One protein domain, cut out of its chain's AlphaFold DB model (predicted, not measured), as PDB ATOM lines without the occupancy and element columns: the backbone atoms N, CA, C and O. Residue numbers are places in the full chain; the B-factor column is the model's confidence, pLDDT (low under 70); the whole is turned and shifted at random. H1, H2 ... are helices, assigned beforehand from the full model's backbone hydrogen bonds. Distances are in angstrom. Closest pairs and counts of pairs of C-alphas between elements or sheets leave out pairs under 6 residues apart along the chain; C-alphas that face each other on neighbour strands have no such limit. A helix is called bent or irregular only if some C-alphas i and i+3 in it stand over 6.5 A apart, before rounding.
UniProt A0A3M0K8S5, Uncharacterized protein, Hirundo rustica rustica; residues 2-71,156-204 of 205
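Overview. This is residues 2 to 71 and 156 to 204 of the 205 residues of an uncharacterized protein of Hirundo rustica rustica (UniProt A0A3M0K8S5). Two long helices, the gently bent H1 and H2, run side by side in opposite directions without close packing; short H3 and the loop of residues 57 to 71 lie beside them near the middle, and H4 packs on H3. At the end of the longest axis away from H1b, the long link of residues 179 to 196 leads to H6, and residues 192 to 198 stick out. The 119 printed residues include six named helices, H1 to H6 in chain order, and no named strand: the class is all helix. The whole is compact, with a radius of gyration of the C-alphas of 14.7 A and spans of 41 by 34 by 27 A.

Along the chain. Find C-alpha 2 at (169.686, 175.073, 184.473), where H1, residues 2 to 21, begins. By its hydrogen bonds it was assigned as one helix, but it is bent: C-alphas 9 and 12 are 6.5 A apart. Its arms are H1a, residues 2 to 9, 10.5 A, and H1b, residues 12 to 21, 14.4 A, at a shallow tilt of 30 degrees. H2, residues 26 to 43, spans 25.7 A; H3 is residues 52 to 56. Past the cut come H4, residues 157 to 166, 14.2 A, H5, residues 175 to 178, and H6, residues 197 to 203, ending at (179.922, 168.006, 194.872).

Arrangement. H1a and H2 are close but not clearly touching, closest at C-alphas 4 and 40, 7.5 A, with a shallow tilt of 25 degrees, opposite ways. H1b and H2 are only just apart, closest 8.5 A. H2 and H3 are close but not clearly touching, C-alphas 37 and 55 at 7.6 A. H3 and H4 touch, C-alphas 53 and 161 at 5.2 A. H4 and H5 only just touch, only at the corner by their link, with 3 pairs of C-alphas within 8 A, closest 166 and 175 at 6.2 A. H6 touches no helix. Every O i to N i+4 pair is within hydrogen-bond range in H1a, H1b, H2, H3 and H4, and 2 of 3 in H6; H5 is too short for one.

Size, cuts and confidence. The farthest C-alphas, Asp 23 and Pro 195, are 43.1 A apart. Residues 72 to 155 are not printed; C-alphas 71 and 156 are 10.3 A apart. The link H5 to H6 is long. Confidence is under 70 at residues 2, 23 and 182 to 204.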
ATOM      1  N   GLN A   2     170.224 174.763 185.817       65.69
ATOM      2  CA  GLN A   2     169.686 175.073 184.473       65.69
ATOM      3  C   GLN A   2     170.623 175.916 183.578       65.69
ATOM      4  O   GLN A   2     170.708 175.676 182.380       65.69
ATOM      5  N   LYS A   3     171.379 176.869 184.149       77.81
ATOM      6  CA  LYS A   3     172.351 177.698 183.408       77.81
ATOM      7  C   LYS A   3     173.525 176.904 182.814       77.81
ATOM      8  O   LYS A   3     173.966 177.239 181.722       77.81
ATOM      9  N   ILE A   4     174.030 175.879 183.507       77.31
ATOM     10  CA  ILE A   4     175.157 175.056 183.033       77.31
ATOM     11  C   ILE A   4     174.686 174.094 181.950       77.31
ATOM     12  O   ILE A   4     175.360 173.956 180.935       77.31
ATOM     13  N   ASP A   5     173.509 173.490 182.118       75.38
ATOM     14  CA  ASP A   5     172.932 172.635 181.080       75.38
ATOM     15  C   ASP A   5     172.591 173.437 179.826       75.38
ATOM     16  O   ASP A   5     172.923 173.015 178.720       75.38
ATOM     17  N   LEU A   6     172.025 174.640 179.983       82.56
ATOM     18  CA  LEU A   6     171.763 175.534 178.857       82.56
ATOM     19  C   LEU A   6     173.064 175.940 178.148       82.56
ATOM     20  O   LEU A   6     173.141 175.899 176.919       82.56
ATOM     21  N   LEU A   7     174.104 176.273 178.918       84.25
ATOM     22  CA  LEU A   7     175.426 176.582 178.384       84.25
ATOM     23  C   LEU A   7     176.003 175.384 177.617       84.25
ATOM     24  O   LEU A   7     176.460 175.558 176.492       84.25
ATOM     25  N   ARG A   8     175.958 174.179 178.194       81.50
ATOM     26  CA  ARG A   8     176.526 172.958 177.607       81.50
ATOM     27  C   ARG A   8     175.805 172.544 176.332       81.50
ATOM     28  O   ARG A   8     176.461 172.259 175.336       81.50
ATOM     29  N   VAL A   9     174.478 172.491 176.375       79.31
ATOM     30  CA  VAL A   9     173.661 171.941 175.288       79.31
ATOM     31  C   VAL A   9     173.518 172.942 174.147       79.31
ATOM     32  O   VAL A   9     173.660 172.557 172.990       79.31
ATOM     33  N   TYR A  10     173.286 174.221 174.449       81.38
ATOM     34  CA  TYR A  10     172.918 175.206 173.429       81.38
ATOM     35  C   TYR A  10     174.041 176.187 173.115       81.38
ATOM     36  O   TYR A  10     174.419 176.335 171.952       81.38
ATOM     37  N   THR A  11     174.590 176.866 174.123       83.44
ATOM     38  CA  THR A  11     175.557 177.949 173.884       83.44
ATOM     39  C   THR A  11     176.877 177.414 173.342       83.44
ATOM     40  O   THR A  11     177.368 177.904 172.332       83.44
ATOM     41  N   ILE A  12     177.437 176.388 173.984       84.06
ATOM     42  CA  ILE A  12     178.695 175.758 173.575       84.06
ATOM     43  C   ILE A  12     178.547 175.122 172.190       84.06
ATOM     44  O   ILE A  12     179.409 175.326 171.342       84.06
ATOM     45  N   SER A  13     177.445 174.417 171.926       81.44
ATOM     46  CA  SER A  13     177.180 173.820 170.610       81.44
ATOM     47  C   SER A  13     177.114 174.871 169.498       81.44
ATOM     48  O   SER A  13     177.708 174.686 168.438       81.44
ATOM     49  N   ARG A  14     176.451 176.009 169.746       84.69
ATOM     50  CA  ARG A  14     176.418 177.135 168.799       84.69
ATOM     51  C   ARG A  14     177.799 177.749 168.582       84.69
ATOM     52  O   ARG A  14     178.163 178.018 167.443       84.69
ATOM     53  N   LEU A  15     178.568 177.934 169.654       84.69
ATOM     54  CA  LEU A  15     179.937 178.437 169.560       84.69
ATOM     55  C   LEU A  15     180.826 177.499 168.743       84.69
ATOM     56  O   LEU A  15     181.588 177.990 167.923       84.69
ATOM     57  N   PHE A  16     180.700 176.179 168.902       82.69
ATOM     58  CA  PHE A  16     181.441 175.224 168.074       82.69
ATOM     59  C   PHE A  16     181.119 175.356 166.597       82.69
ATOM     60  O   PHE A  16     182.045 175.374 165.799       82.69
ATOM     61  N   CYS A  17     179.841 175.483 166.239       81.31
ATOM     62  CA  CYS A  17     179.449 175.687 164.847       81.31
ATOM     63  C   CYS A  17     180.121 176.943 164.263       81.31
ATOM     64  O   CYS A  17     180.783 176.877 163.235       81.31
ATOM     65  N   LEU A  18     180.046 178.073 164.971       83.44
ATOM     66  CA  LEU A  18     180.658 179.327 164.516       83.44
ATOM     67  C   LEU A  18     182.189 179.242 164.419       83.44
ATOM     68  O   LEU A  18     182.784 179.710 163.452       83.44
ATOM     69  N   VAL A  19     182.827 178.644 165.423       83.00
ATOM     70  CA  VAL A  19     184.285 178.505 165.509       83.00
ATOM     71  C   VAL A  19     184.830 177.514 164.476       83.00
ATOM     72  O   VAL A  19     185.937 177.701 163.989       83.00
ATOM     73  N   ASP A  20     184.072 176.482 164.112       79.75
ATOM     74  CA  ASP A  20     184.485 175.500 163.102       79.75
ATOM     75  C   ASP A  20     184.501 176.101 161.682       79.75
ATOM     76  O   ASP A  20     185.298 175.691 160.833       79.75
ATOM     77  N   HIS A  21     183.642 177.093 161.427       76.75
ATOM     78  CA  HIS A  21     183.557 177.812 160.150       76.75
ATOM     79  C   HIS A  21     184.475 179.036 160.055       76.75
ATOM     80  O   HIS A  21     184.635 179.592 158.973       76.75
ATOM     81  N   THR A  22     185.078 179.467 161.160       75.38
ATOM     82  CA  THR A  22     185.950 180.648 161.200       75.38
ATOM     83  C   THR A  22     187.383 180.230 161.507       75.38
ATOM     84  O   THR A  22     187.615 179.376 162.360       75.38
ATOM     85  N   ASP A  23     188.374 180.845 160.857       69.88
ATOM     86  CA  ASP A  23     189.792 180.600 161.163       69.88
ATOM     87  C   ASP A  23     190.205 181.320 162.460       69.88
ATOM     88  O   ASP A  23     190.935 182.316 162.492       69.88
ATOM     89  N   THR A  24     189.617 180.880 163.573       75.38
ATOM     90  CA  THR A  24     189.777 181.542 164.862       75.38
ATOM     91  C   THR A  24     191.124 181.173 165.480       75.38
ATOM     92  O   THR A  24     191.414 180.011 165.782       75.38
ATOM     93  N   ARG A  25     191.938 182.197 165.764       81.62
ATOM     94  CA  ARG A  25     193.232 182.043 166.445       81.62
ATOM     95  C   ARG A  25     193.081 181.366 167.812       81.62
ATOM     96  O   ARG A  25     192.156 181.656 168.572       81.62
ATOM     97  N   ALA A  26     194.065 180.536 168.168       80.75
ATOM     98  CA  ALA A  26     194.104 179.789 169.433       80.75
ATOM     99  C   ALA A  26     193.883 180.676 170.672       80.75
ATOM    100  O   ALA A  26     193.125 180.311 171.569       80.75
ATOM    101  N   GLY A  27     194.517 181.854 170.698       84.69
ATOM    102  CA  GLY A  27     194.446 182.776 171.833       84.69
ATOM    103  C   GLY A  27     193.039 183.320 172.093       84.69
ATOM    104  O   GLY A  27     192.636 183.455 173.246       84.69
ATOM    105  N   ILE A  28     192.252 183.556 171.036       86.75
ATOM    106  CA  ILE A  28     190.863 184.015 171.171       86.75
ATOM    107  C   ILE A  28     190.011 182.899 171.786       86.75
ATOM    108  O   ILE A  28     189.256 183.144 172.725       86.75
ATOM    109  N   LEU A  29     190.184 181.657 171.322       86.44
ATOM    110  CA  LEU A  29     189.475 180.500 171.878       86.44
ATOM    111  C   LEU A  29     189.821 180.256 173.348       86.44
ATOM    112  O   LEU A  29     188.940 179.909 174.135       86.44
ATOM    113  N   GLU A  30     191.080 180.450 173.738       88.75
ATOM    114  CA  GLU A  30     191.494 180.299 175.134       88.75
ATOM    115  C   GLU A  30     190.941 181.426 176.020       88.75
ATOM    116  O   GLU A  30     190.473 181.155 177.125       88.75
ATOM    117  N   SER A  31     190.880 182.661 175.510       90.56
ATOM    118  CA  SER A  31     190.214 183.785 176.186       90.56
ATOM    119  C   SER A  31     188.722 183.512 176.416       90.56
ATOM    120  O   SER A  31     188.206 183.708 177.521       90.56
ATOM    121  N   ILE A  32     188.028 182.955 175.416       89.38
ATOM    122  CA  ILE A  32     186.627 182.534 175.560       89.38
ATOM    123  C   ILE A  32     186.504 181.428 176.618       89.38
ATOM    124  O   ILE A  32     185.648 181.531 177.500       89.38
ATOM    125  N   ASN A  33     187.373 180.408 176.599       89.94
ATOM    126  CA  ASN A  33     187.369 179.353 177.622       89.94
ATOM    127  C   ASN A  33     187.607 179.920 179.025       89.94
ATOM    128  O   ASN A  33     186.954 179.497 179.978       89.94
ATOM    129  N   LEU A  34     188.526 180.875 179.182       91.44
ATOM    130  CA  LEU A  34     188.767 181.553 180.454       91.44
ATOM    131  C   LEU A  34     187.519 182.305 180.930       91.44
ATOM    132  O   LEU A  34     187.110 182.141 182.076       91.44
ATOM    133  N   SER A  35     186.862 183.059 180.044       91.88
ATOM    134  CA  SER A  35     185.621 183.772 180.363       91.88
ATOM    135  C   SER A  35     184.504 182.818 180.796       91.88
ATOM    136  O   SER A  35     183.825 183.062 181.797       91.88
ATOM    137  N   ILE A  36     184.345 181.693 180.088       90.19
ATOM    138  CA  ILE A  36     183.377 180.648 180.432       90.19
ATOM    139  C   ILE A  36     183.698 180.057 181.808       90.19
ATOM    140  O   ILE A  36     182.815 180.027 182.666       90.19
ATOM    141  N   ARG A  37     184.948 179.642 182.054       90.88
ATOM    142  CA  ARG A  37     185.378 179.086 183.348       90.88
ATOM    143  C   ARG A  37     185.121 180.058 184.491       90.88
ATOM    144  O   ARG A  37     184.503 179.667 185.475       90.88
ATOM    145  N   SER A  38     185.525 181.319 184.356       90.81
ATOM    146  CA  SER A  38     185.329 182.330 185.400       90.81
ATOM    147  C   SER A  38     183.849 182.570 185.693       90.81
ATOM    148  O   SER A  38     183.459 182.670 186.857       90.81
ATOM    149  N   LYS A  39     182.992 182.600 184.663       90.75
ATOM    150  CA  LYS A  39     181.538 182.717 184.847       90.75
ATOM    151  C   LYS A  39     180.949 181.490 185.533       90.75
ATOM    152  O   LYS A  39     180.160 181.654 186.458       90.75
ATOM    153  N   VAL A  40     181.344 180.283 185.127       88.19
ATOM    154  CA  VAL A  40     180.851 179.042 185.742       88.19
ATOM    155  C   VAL A  40     181.315 178.924 187.193       88.19
ATOM    156  O   VAL A  40     180.481 178.662 188.057       88.19
ATOM    157  N   LYS A  41     182.595 179.199 187.486       88.44
ATOM    158  CA  LYS A  41     183.126 179.243 188.858       88.44
ATOM    159  C   LYS A  41     182.330 180.235 189.712       88.44
ATOM    160  O   LYS A  41     181.868 179.873 190.788       88.44
ATOM    161  N   LYS A  42     182.046 181.436 189.190       89.69
ATOM    162  CA  LYS A  42     181.212 182.440 189.873       89.69
ATOM    163  C   LYS A  42     179.769 181.974 190.099       89.69
ATOM    164  O   LYS A  42     179.217 182.234 191.160       89.69
ATOM    165  N   TRP A  43     179.145 181.300 189.131       88.25
ATOM    166  CA  TRP A  43     177.773 180.788 189.268       88.25
ATOM    167  C   TRP A  43     177.646 179.655 190.281       88.25
ATOM    168  O   TRP A  43     176.593 179.516 190.893       88.25
ATOM    169  N   LEU A  44     178.688 178.839 190.417       83.12
ATOM    170  CA  LEU A  44     178.740 177.723 191.358       83.12
ATOM    171  C   LEU A  44     179.365 178.101 192.704       83.12
ATOM    172  O   LEU A  44     179.481 177.240 193.567       83.12
ATOM    173  N   HIS A  45     179.764 179.365 192.878       86.12
ATOM    174  CA  HIS A  45     180.500 179.841 194.052       86.12
ATOM    175  C   HIS A  45     181.777 179.029 194.336       86.12
ATOM    176  O   HIS A  45     182.171 178.850 195.486       86.12
ATOM    177  N   LEU A  46     182.433 178.540 193.280       84.75
ATOM    178  CA  LEU A  46     183.689 177.806 193.386       84.75
ATOM    179  C   LEU A  46     184.866 178.776 193.571       84.75
ATOM    180  O   LEU A  46     184.888 179.833 192.925       84.75
ATOM    181  N   PRO A  47     185.874 178.411 194.385       85.88
ATOM    182  CA  PRO A  47     187.133 179.139 194.455       85.88
ATOM    183  C   PRO A  47     187.777 179.334 193.075       85.88
ATOM    184  O   PRO A  47     187.696 178.484 192.184       85.88
ATOM    185  N   SER A  48     188.494 180.444 192.892       84.38
ATOM    186  CA  SER A  48     189.276 180.676 191.667       84.38
ATOM    187  C   SER A  48     190.337 179.586 191.450       84.38
ATOM    188  O   SER A  48     190.602 179.213 190.304       84.38
ATOM    189  N   THR A  49     190.857 179.031 192.550       84.75
ATOM    190  CA  THR A  49     191.863 177.960 192.634       84.75
ATOM    191  C   THR A  49     191.326 176.557 192.338       84.75
ATOM    192  O   THR A  49     192.102 175.600 192.321       84.75
ATOM    193  N   THR A  50     190.021 176.391 192.103       85.25
ATOM    194  CA  THR A  50     189.455 175.091 191.720       85.25
ATOM    195  C   THR A  50     190.047 174.615 190.395       85.25
ATOM    196  O   THR A  50     190.115 175.384 189.429       85.25
ATOM    197  N   CYS A  51     190.444 173.344 190.345       85.38
ATOM    198  CA  CYS A  51     191.031 172.709 189.177       85.38
ATOM    199  C   CYS A  51     190.095 172.791 187.973       85.38
ATOM    200  O   CYS A  51     188.902 172.494 188.047       85.38
ATOM    201  N   ASP A  52     190.657 173.164 186.829       88.19
ATOM    202  CA  ASP A  52     189.909 173.229 185.579       88.19
ATOM    203  C   ASP A  52     189.514 171.841 185.067       88.19
ATOM    204  O   ASP A  52     188.505 171.704 184.375       88.19
ATOM    205  N   SER A  53     190.252 170.798 185.448       86.69
ATOM    206  CA  SER A  53     189.933 169.426 185.076       86.69
ATOM    207  C   SER A  53     188.627 168.944 185.718       86.69
ATOM    208  O   SER A  53     187.904 168.202 185.062       86.69
ATOM    209  N   LEU A  54     188.215 169.458 186.887       85.94
ATOM    210  CA  LEU A  54     186.851 169.251 187.415       85.94
ATOM    211  C   LEU A  54     185.787 169.828 186.463       85.94
ATOM    212  O   LEU A  54     184.736 169.228 186.234       85.94
ATOM    213  N   LEU A  55     186.045 171.004 185.884       87.56
ATOM    214  CA  LEU A  55     185.091 171.670 184.994       87.56
ATOM    215  C   LEU A  55     184.937 170.922 183.661       87.56
ATOM    216  O   LEU A  55     183.835 170.839 183.115       87.56
ATOM    217  N   TYR A  56     186.041 170.398 183.132       89.06
ATOM    218  CA  TYR A  56     186.112 169.812 181.794       89.06
ATOM    219  C   TYR A  56     185.903 168.296 181.741       89.06
ATOM    220  O   TYR A  56     185.439 167.786 180.715       89.06
ATOM    221  N   SER A  57     186.227 167.574 182.817       86.06
ATOM    222  CA  SER A  57     186.066 166.117 182.880       86.06
ATOM    223  C   SER A  57     184.620 165.706 182.626       86.06
ATOM    224  O   SER A  57     183.679 166.462 182.878       86.06
ATOM    225  N   SER A  58     184.436 164.493 182.104       82.75
ATOM    226  CA  SER A  58     183.104 163.934 181.860       82.75
ATOM    227  C   SER A  58     182.270 163.903 183.141       82.75
ATOM    228  O   SER A  58     182.809 163.715 184.228       82.75
ATOM    229  N   MET A  59     180.946 163.995 183.007       78.44
ATOM    230  CA  MET A  59     180.037 163.806 184.144       78.44
ATOM    231  C   MET A  59     180.159 162.419 184.756       78.44
ATOM    232  O   MET A  59     180.123 162.309 185.970       78.44
ATOM    233  N   ARG A  60     180.412 161.400 183.927       79.00
ATOM    234  CA  ARG A  60     180.677 160.032 184.394       79.00
ATOM    235  C   ARG A  60     181.846 159.960 185.371       79.00
ATOM    236  O   ARG A  60     181.832 159.167 186.291       79.00
ATOM    237  N   HIS A  61     182.811 160.857 185.201       77.75
ATOM    238  CA  HIS A  61     184.000 160.978 186.033       77.75
ATOM    239  C   HIS A  61     183.845 162.011 187.165       77.75
ATOM    240  O   HIS A  61     184.840 162.559 187.624       77.75
ATOM    241  N   ARG A  62     182.615 162.375 187.560       76.19
ATOM    242  CA  ARG A  62     182.290 163.467 188.504       76.19
ATOM    243  C   ARG A  62     182.692 164.876 188.063       76.19
ATOM    244  O   ARG A  62     182.611 165.824 188.845       76.19
ATOM    245  N   GLY A  63     183.037 165.064 186.794       82.50
ATOM    246  CA  GLY A  63     183.246 166.392 186.227       82.50
ATOM    247  C   GLY A  63     181.939 167.119 185.894       82.50
ATOM    248  O   GLY A  63     180.841 166.561 185.967       82.50
ATOM    249  N   LEU A  64     182.043 168.385 185.483       82.06
ATOM    250  CA  LEU A  64     180.901 169.171 184.989       82.06
ATOM    251  C   LEU A  64     180.636 168.986 183.486       82.06
ATOM    252  O   LEU A  64     179.610 169.442 182.975       82.06
ATOM    253  N   GLY A  65     181.539 168.325 182.760       83.19
ATOM    254  CA  GLY A  65     181.376 168.012 181.342       83.19
ATOM    255  C   GLY A  65     181.381 169.230 180.421       83.19
ATOM    256  O   GLY A  65     180.818 169.156 179.322       83.19
ATOM    257  N   LEU A  66     181.976 170.354 180.834       86.56
ATOM    258  CA  LEU A  66     182.129 171.503 179.948       86.56
ATOM    259  C   LEU A  66     183.074 171.158 178.800       86.56
ATOM    260  O   LEU A  66     184.069 170.457 178.960       86.56
ATOM    261  N   ALA A  67     182.760 171.665 177.617       84.31
ATOM    262  CA  ALA A  67     183.609 171.479 176.456       84.31
ATOM    263  C   ALA A  67     184.695 172.559 176.426       84.31
ATOM    264  O   ALA A  67     184.394 173.746 176.560       84.31
ATOM    265  N   ARG A  68     185.948 172.160 176.202       86.25
ATOM    266  CA  ARG A  68     187.053 173.097 176.000       86.25
ATOM    267  C   ARG A  68     187.170 173.441 174.517       86.25
ATOM    268  O   ARG A  68     187.654 172.621 173.742       86.25
ATOM    269  N   LEU A  69     186.762 174.648 174.119       84.56
ATOM    270  CA  LEU A  69     186.713 175.054 172.704       84.56
ATOM    271  C   LEU A  69     188.087 174.960 172.027       84.56
ATOM    272  O   LEU A  69     188.190 174.478 170.904       84.56
ATOM    273  N   ALA A  70     189.148 175.370 172.727       83.31
ATOM    274  CA  ALA A  70     190.494 175.444 172.156       83.31
ATOM    275  C   ALA A  70     191.104 174.059 171.881       83.31
ATOM    276  O   ALA A  70     191.852 173.913 170.920       83.31
ATOM    277  N   GLY A  71     190.766 173.057 172.702       80.31
ATOM    278  CA  GLY A  71     191.231 171.678 172.520       80.31
ATOM    279  C   GLY A  71     190.336 170.862 171.586       80.31
ATOM    280  O   GLY A  71     190.820 170.019 170.839       80.31
ATOM    281  N   ASN A 156     191.287 161.375 172.957       85.50
ATOM    282  CA  ASN A 156     190.260 161.521 173.983       85.50
ATOM    283  C   ASN A 156     190.681 162.575 175.022       85.50
ATOM    284  O   ASN A 156     191.101 162.261 176.135       85.50
ATOM    285  N   TRP A 157     190.561 163.851 174.651       83.88
ATOM    286  CA  TRP A 157     190.965 164.979 175.501       83.88
ATOM    287  C   TRP A 157     190.234 165.009 176.856       83.88
ATOM    288  O   TRP A 157     190.812 165.449 177.843       83.88
ATOM    289  N   ARG A 158     188.986 164.514 176.933       83.94
ATOM    290  CA  ARG A 158     188.246 164.432 178.206       83.94
ATOM    291  C   ARG A 158     188.882 163.440 179.163       83.94
ATOM    292  O   ARG A 158     188.942 163.722 180.353       83.94
ATOM    293  N   ASN A 159     189.356 162.310 178.641       85.81
ATOM    294  CA  ASN A 159     190.066 161.340 179.459       85.81
ATOM    295  C   ASN A 159     191.434 161.885 179.895       85.81
ATOM    296  O   ASN A 159     191.812 161.741 181.048       85.81
ATOM    297  N   LYS A 160     192.138 162.622 179.018       86.88
ATOM    298  CA  LYS A 160     193.373 163.328 179.410       86.88
ATOM    299  C   LYS A 160     193.133 164.324 180.556       86.88
ATOM    300  O   LYS A 160     193.941 164.389 181.476       86.88
ATOM    301  N   GLU A 161     192.024 165.068 180.539       87.75
ATOM    302  CA  GLU A 161     191.649 165.947 181.658       87.75
ATOM    303  C   GLU A 161     191.336 165.154 182.936       87.75
ATOM    304  O   GLU A 161     191.779 165.551 184.009       87.75
ATOM    305  N   PHE A 162     190.652 164.014 182.837       86.19
ATOM    306  CA  PHE A 162     190.402 163.150 183.993       86.19
ATOM    307  C   PHE A 162     191.698 162.588 184.595       86.19
ATOM    308  O   PHE A 162     191.905 162.679 185.802       86.19
ATOM    309  N   LEU A 163     192.617 162.093 183.763       88.38
ATOM    310  CA  LEU A 163     193.932 161.616 184.201       88.38
ATOM    311  C   LEU A 163     194.746 162.731 184.867       88.38
ATOM    312  O   LEU A 163     195.342 162.522 185.922       88.38
ATOM    313  N   LYS A 164     194.719 163.939 184.295       88.62
ATOM    314  CA  LYS A 164     195.335 165.120 184.906       88.62
ATOM    315  C   LYS A 164     194.713 165.435 186.264       88.62
ATOM    316  O   LYS A 164     195.425 165.817 187.187       88.62
ATOM    317  N   TRP A 165     193.397 165.279 186.390       86.94
ATOM    318  CA  TRP A 165     192.699 165.480 187.651       86.94
ATOM    319  C   TRP A 165     193.129 164.445 188.691       86.94
ATOM    320  O   TRP A 165     193.514 164.842 189.783       86.94
ATOM    321  N   LYS A 166     193.169 163.159 188.326       86.31
ATOM    322  CA  LYS A 166     193.640 162.039 189.159       86.31
ATOM    323  C   LYS A 166     195.058 162.260 189.703       86.31
ATOM    324  O   LYS A 166     195.330 161.961 190.858       86.31
ATOM    325  N   GLN A 167     195.943 162.861 188.910       87.62
ATOM    326  CA  GLN A 167     197.321 163.165 189.316       87.62
ATOM    327  C   GLN A 167     197.449 164.345 190.302       87.62
ATOM    328  O   GLN A 167     198.542 164.605 190.808       87.62
ATOM    329  N   MET A 168     196.376 165.089 190.591       83.75
ATOM    330  CA  MET A 168     196.440 166.209 191.531       83.75
ATOM    331  C   MET A 168     196.388 165.753 192.989       83.75
ATOM    332  O   MET A 168     195.390 165.204 193.444       83.75
ATOM    333  N   VAL A 169     197.411 166.119 193.763       77.44
ATOM    334  CA  VAL A 169     197.578 165.695 195.165       77.44
ATOM    335  C   VAL A 169     196.390 166.064 196.067       77.44
ATOM    336  O   VAL A 169     195.938 165.236 196.847       77.44
ATOM    337  N   SER A 170     195.870 167.292 195.974       77.81
ATOM    338  CA  SER A 170     194.856 167.799 196.918       77.81
ATOM    339  C   SER A 170     193.423 167.780 196.389       77.81
ATOM    340  O   SER A 170     192.485 167.684 197.171       77.81
ATOM    341  N   GLN A 171     193.243 167.894 195.072       78.81
ATOM    342  CA  GLN A 171     191.920 167.975 194.441       78.81
ATOM    343  C   GLN A 171     191.576 166.736 193.610       78.81
ATOM    344  O   GLN A 171     190.444 166.635 193.154       78.81
ATOM    345  N   GLY A 172     192.547 165.847 193.376       73.94
ATOM    346  CA  GLY A 172     192.438 164.615 192.588       73.94
ATOM    347  C   GLY A 172     192.243 163.346 193.415       73.94
ATOM    348  O   GLY A 172     191.954 162.283 192.870       73.94
ATOM    349  N   HIS A 173     192.401 163.449 194.735       76.44
ATOM    350  CA  HIS A 173     192.358 162.304 195.630       76.44
ATOM    351  C   HIS A 173     190.966 161.652 195.647       76.44
ATOM    352  O   HIS A 173     189.955 162.342 195.741       76.44
ATOM    353  N   GLY A 174     190.911 160.320 195.539       74.50
ATOM    354  CA  GLY A 174     189.665 159.541 195.588       74.50
ATOM    355  C   GLY A 174     188.829 159.538 194.301       74.50
ATOM    356  O   GLY A 174     187.916 158.727 194.173       74.50
ATOM    357  N   ILE A 175     189.162 160.367 193.307       78.69
ATOM    358  CA  ILE A 175     188.390 160.480 192.057       78.69
ATOM    359  C   ILE A 175     188.489 159.236 191.172       78.69
ATOM    360  O   ILE A 175     187.579 158.958 190.394       78.69
ATOM    361  N   GLU A 176     189.550 158.446 191.335       78.50
ATOM    362  CA  GLU A 176     189.741 157.179 190.618       78.50
ATOM    363  C   GLU A 176     188.573 156.206 190.816       78.50
ATOM    364  O   GLU A 176     188.237 155.449 189.913       78.50
ATOM    365  N   GLN A 177     187.918 156.261 191.979       78.56
ATOM    366  CA  GLN A 177     186.787 155.393 192.317       78.56
ATOM    367  C   GLN A 177     185.534 155.692 191.486       78.56
ATOM    368  O   GLN A 177     184.611 154.882 191.451       78.56
ATOM    369  N   PHE A 178     185.495 156.847 190.823       72.81
ATOM    370  CA  PHE A 178     184.363 157.305 190.025       72.81
ATOM    371  C   PHE A 178     184.649 157.262 188.525       72.81
ATOM    372  O   PHE A 178     183.995 157.954 187.746       72.81
ATOM    373  N   GLU A 179     185.641 156.486 188.094       79.19
ATOM    374  CA  GLU A 179     185.883 156.258 186.677       79.19
ATOM    375  C   GLU A 179     184.686 155.534 186.035       79.19
ATOM    376  O   GLU A 179     184.264 154.478 186.495       79.19
ATOM    377  N   ASP A 180     184.107 156.140 184.990       75.44
ATOM    378  CA  ASP A 180     182.956 155.613 184.244       75.44
ATOM    379  C   ASP A 180     181.703 155.257 185.070       75.44
ATOM    380  O   ASP A 180     180.835 154.505 184.616       75.44
ATOM    381  N   ASP A 181     181.534 155.877 186.237       74.19
ATOM    382  CA  ASP A 181     180.343 155.685 187.057       74.19
ATOM    383  C   ASP A 181     179.093 156.218 186.324       74.19
ATOM    384  O   ASP A 181     179.003 157.365 185.872       74.19
ATOM    385  N   THR A 182     178.106 155.337 186.167       61.94
ATOM    386  CA  THR A 182     176.855 155.609 185.445       61.94
ATOM    387  C   THR A 182     175.898 156.509 186.227       61.94
ATOM    388  O   THR A 182     175.047 157.164 185.621       61.94
ATOM    389  N   THR A 183     176.053 156.580 187.550       58.12
ATOM    390  CA  THR A 183     175.243 157.408 188.457       58.12
ATOM    391  C   THR A 183     175.906 158.744 188.802       58.12
ATOM    392  O   THR A 183     175.231 159.701 189.197       58.12
ATOM    393  N   SER A 184     177.215 158.836 188.575       54.84
ATOM    394  CA  SER A 184     178.058 160.009 188.793       54.84
ATOM    395  C   SER A 184     177.576 161.224 188.003       54.84
ATOM    396  O   SER A 184     177.435 161.176 186.779       54.84
ATOM    397  N   ASN A 185     177.240 162.300 188.725       55.75
ATOM    398  CA  ASN A 185     176.707 163.583 188.237       55.75
ATOM    399  C   ASN A 185     175.530 163.518 187.230       55.75
ATOM    400  O   ASN A 185     175.018 164.555 186.806       55.75
ATOM    401  N   ALA A 186     175.028 162.328 186.889       51.56
ATOM    402  CA  ALA A 186     173.875 162.093 186.026       51.56
ATOM    403  C   ALA A 186     172.586 162.624 186.669       51.56
ATOM    404  O   ALA A 186     171.661 163.050 185.975       51.56
ATOM    405  N   CYS A 187     172.563 162.707 188.003       48.38
ATOM    406  CA  CYS A 187     171.502 163.351 188.770       48.38
ATOM    407  C   CYS A 187     171.304 164.840 188.417       48.38
ATOM    408  O   CYS A 187     170.205 165.364 188.606       48.38
ATOM    409  N   PHE A 188     172.302 165.524 187.835       53.22
ATOM    410  CA  PHE A 188     172.141 166.905 187.362       53.22
ATOM    411  C   PHE A 188     171.249 167.013 186.121       53.22
ATOM    412  O   PHE A 188     170.584 168.031 185.947       53.22
ATOM    413  N   ILE A 189     171.165 165.961 185.303       51.78
ATOM    414  CA  ILE A 189     170.293 165.911 184.118       51.78
ATOM    415  C   ILE A 189     168.819 165.754 184.543       51.78
ATOM    416  O   ILE A 189     167.916 166.257 183.876       51.78
ATOM    417  N   HIS A 190     168.573 165.142 185.704       50.94
ATOM    418  CA  HIS A 190     167.242 164.893 186.267       50.94
ATOM    419  C   HIS A 190     166.871 165.859 187.409       50.94
ATOM    420  O   HIS A 190     166.124 165.499 188.313       50.94
ATOM    421  N   TYR A 191     167.338 167.114 187.350       50.72
ATOM    422  CA  TYR A 191     167.220 168.156 188.391       50.72
ATOM    423  C   TYR A 191     165.791 168.523 188.871       50.72
ATOM    424  O   TYR A 191     165.628 169.433 189.685       50.72
ATOM    425  N   ARG A 192     164.719 167.873 188.400       44.28
ATOM    426  CA  ARG A 192     163.355 168.144 188.883       44.28
ATOM    427  C   ARG A 192     163.208 167.700 190.351       44.28
ATOM    428  O   ARG A 192     162.799 166.583 190.621       44.28
ATOM    429  N   GLY A 193     163.519 168.599 191.293       51.34
ATOM    430  CA  GLY A 193     163.090 168.504 192.696       51.34
ATOM    431  C   GLY A 193     164.170 168.568 193.785       51.34
ATOM    432  O   GLY A 193     163.812 168.556 194.961       51.34
ATOM    433  N   ILE A 194     165.467 168.663 193.465       53.78
ATOM    434  CA  ILE A 194     166.525 168.662 194.500       53.78
ATOM    435  C   ILE A 194     166.873 170.102 194.939       53.78
ATOM    436  O   ILE A 194     167.282 170.918 194.107       53.78
ATOM    437  N   PRO A 195     166.746 170.451 196.239       53.38
ATOM    438  CA  PRO A 195     167.045 171.792 196.741       53.38
ATOM    439  C   PRO A 195     168.545 172.111 196.687       53.38
ATOM    440  O   PRO A 195     169.386 171.266 196.988       53.38
ATOM    441  N   HIS A 196     168.877 173.370 196.372       48.41
ATOM    442  CA  HIS A 196     170.231 173.810 196.000       48.41
ATOM    443  C   HIS A 196     171.327 173.463 197.031       48.41
ATOM    444  O   HIS A 196     172.432 173.077 196.664       48.41
ATOM    445  N   ARG A 197     170.983 173.494 198.327       50.25
ATOM    446  CA  ARG A 197     171.861 173.123 199.453       50.25
ATOM    447  C   ARG A 197     172.355 171.670 199.430       50.25
ATOM    448  O   ARG A 197     173.440 171.399 199.927       50.25
ATOM    449  N   LYS A 198     171.584 170.746 198.841       52.56
ATOM    450  CA  LYS A 198     171.953 169.324 198.738       52.56
ATOM    451  C   LYS A 198     172.920 169.034 197.582       52.56
ATOM    452  O   LYS A 198     173.511 167.968 197.538       52.56
ATOM    453  N   LEU A 199     173.092 169.967 196.643       51.97
ATOM    454  CA  LEU A 199     174.004 169.791 195.503       51.97
ATOM    455  C   LEU A 199     175.451 170.067 195.883       51.97
ATOM    456  O   LEU A 199     176.344 169.416 195.362       51.97
ATOM    457  N   LEU A 200     175.674 171.026 196.786       50.88
ATOM    458  CA  LEU A 200     177.004 171.302 197.323       50.88
ATOM    459  C   LEU A 200     177.544 170.075 198.057       50.88
ATOM    460  O   LEU A 200     178.689 169.714 197.855       50.88
ATOM    461  N   THR A 201     176.687 169.368 198.796       51.34
ATOM    462  CA  THR A 201     177.033 168.106 199.467       51.34
ATOM    463  C   THR A 201     177.337 166.974 198.484       51.34
ATOM    464  O   THR A 201     178.233 166.187 198.744       51.34
ATOM    465  N   VAL A 202     176.656 166.913 197.332       48.28
ATOM    466  CA  VAL A 202     176.963 165.943 196.256       48.28
ATOM    467  C   VAL A 202     178.278 166.274 195.535       48.28
ATOM    468  O   VAL A 202     178.963 165.372 195.070       48.28
ATOM    469  N   LEU A 203     178.651 167.555 195.453       50.34
ATOM    470  CA  LEU A 203     179.922 168.006 194.872       50.34
ATOM    471  C   LEU A 203     181.106 167.954 195.859       50.34
ATOM    472  O   LEU A 203     182.245 168.066 195.419       50.34
ATOM    473  N   GLN A 204     180.845 167.836 197.166       44.62
ATOM    474  CA  GLN A 204     181.844 167.862 198.249       44.62
ATOM    475  C   GLN A 204     182.169 166.479 198.845       44.62
ATOM    476  O   GLN A 204     182.878 166.427 199.848       44.62
TER     477      GLN A 204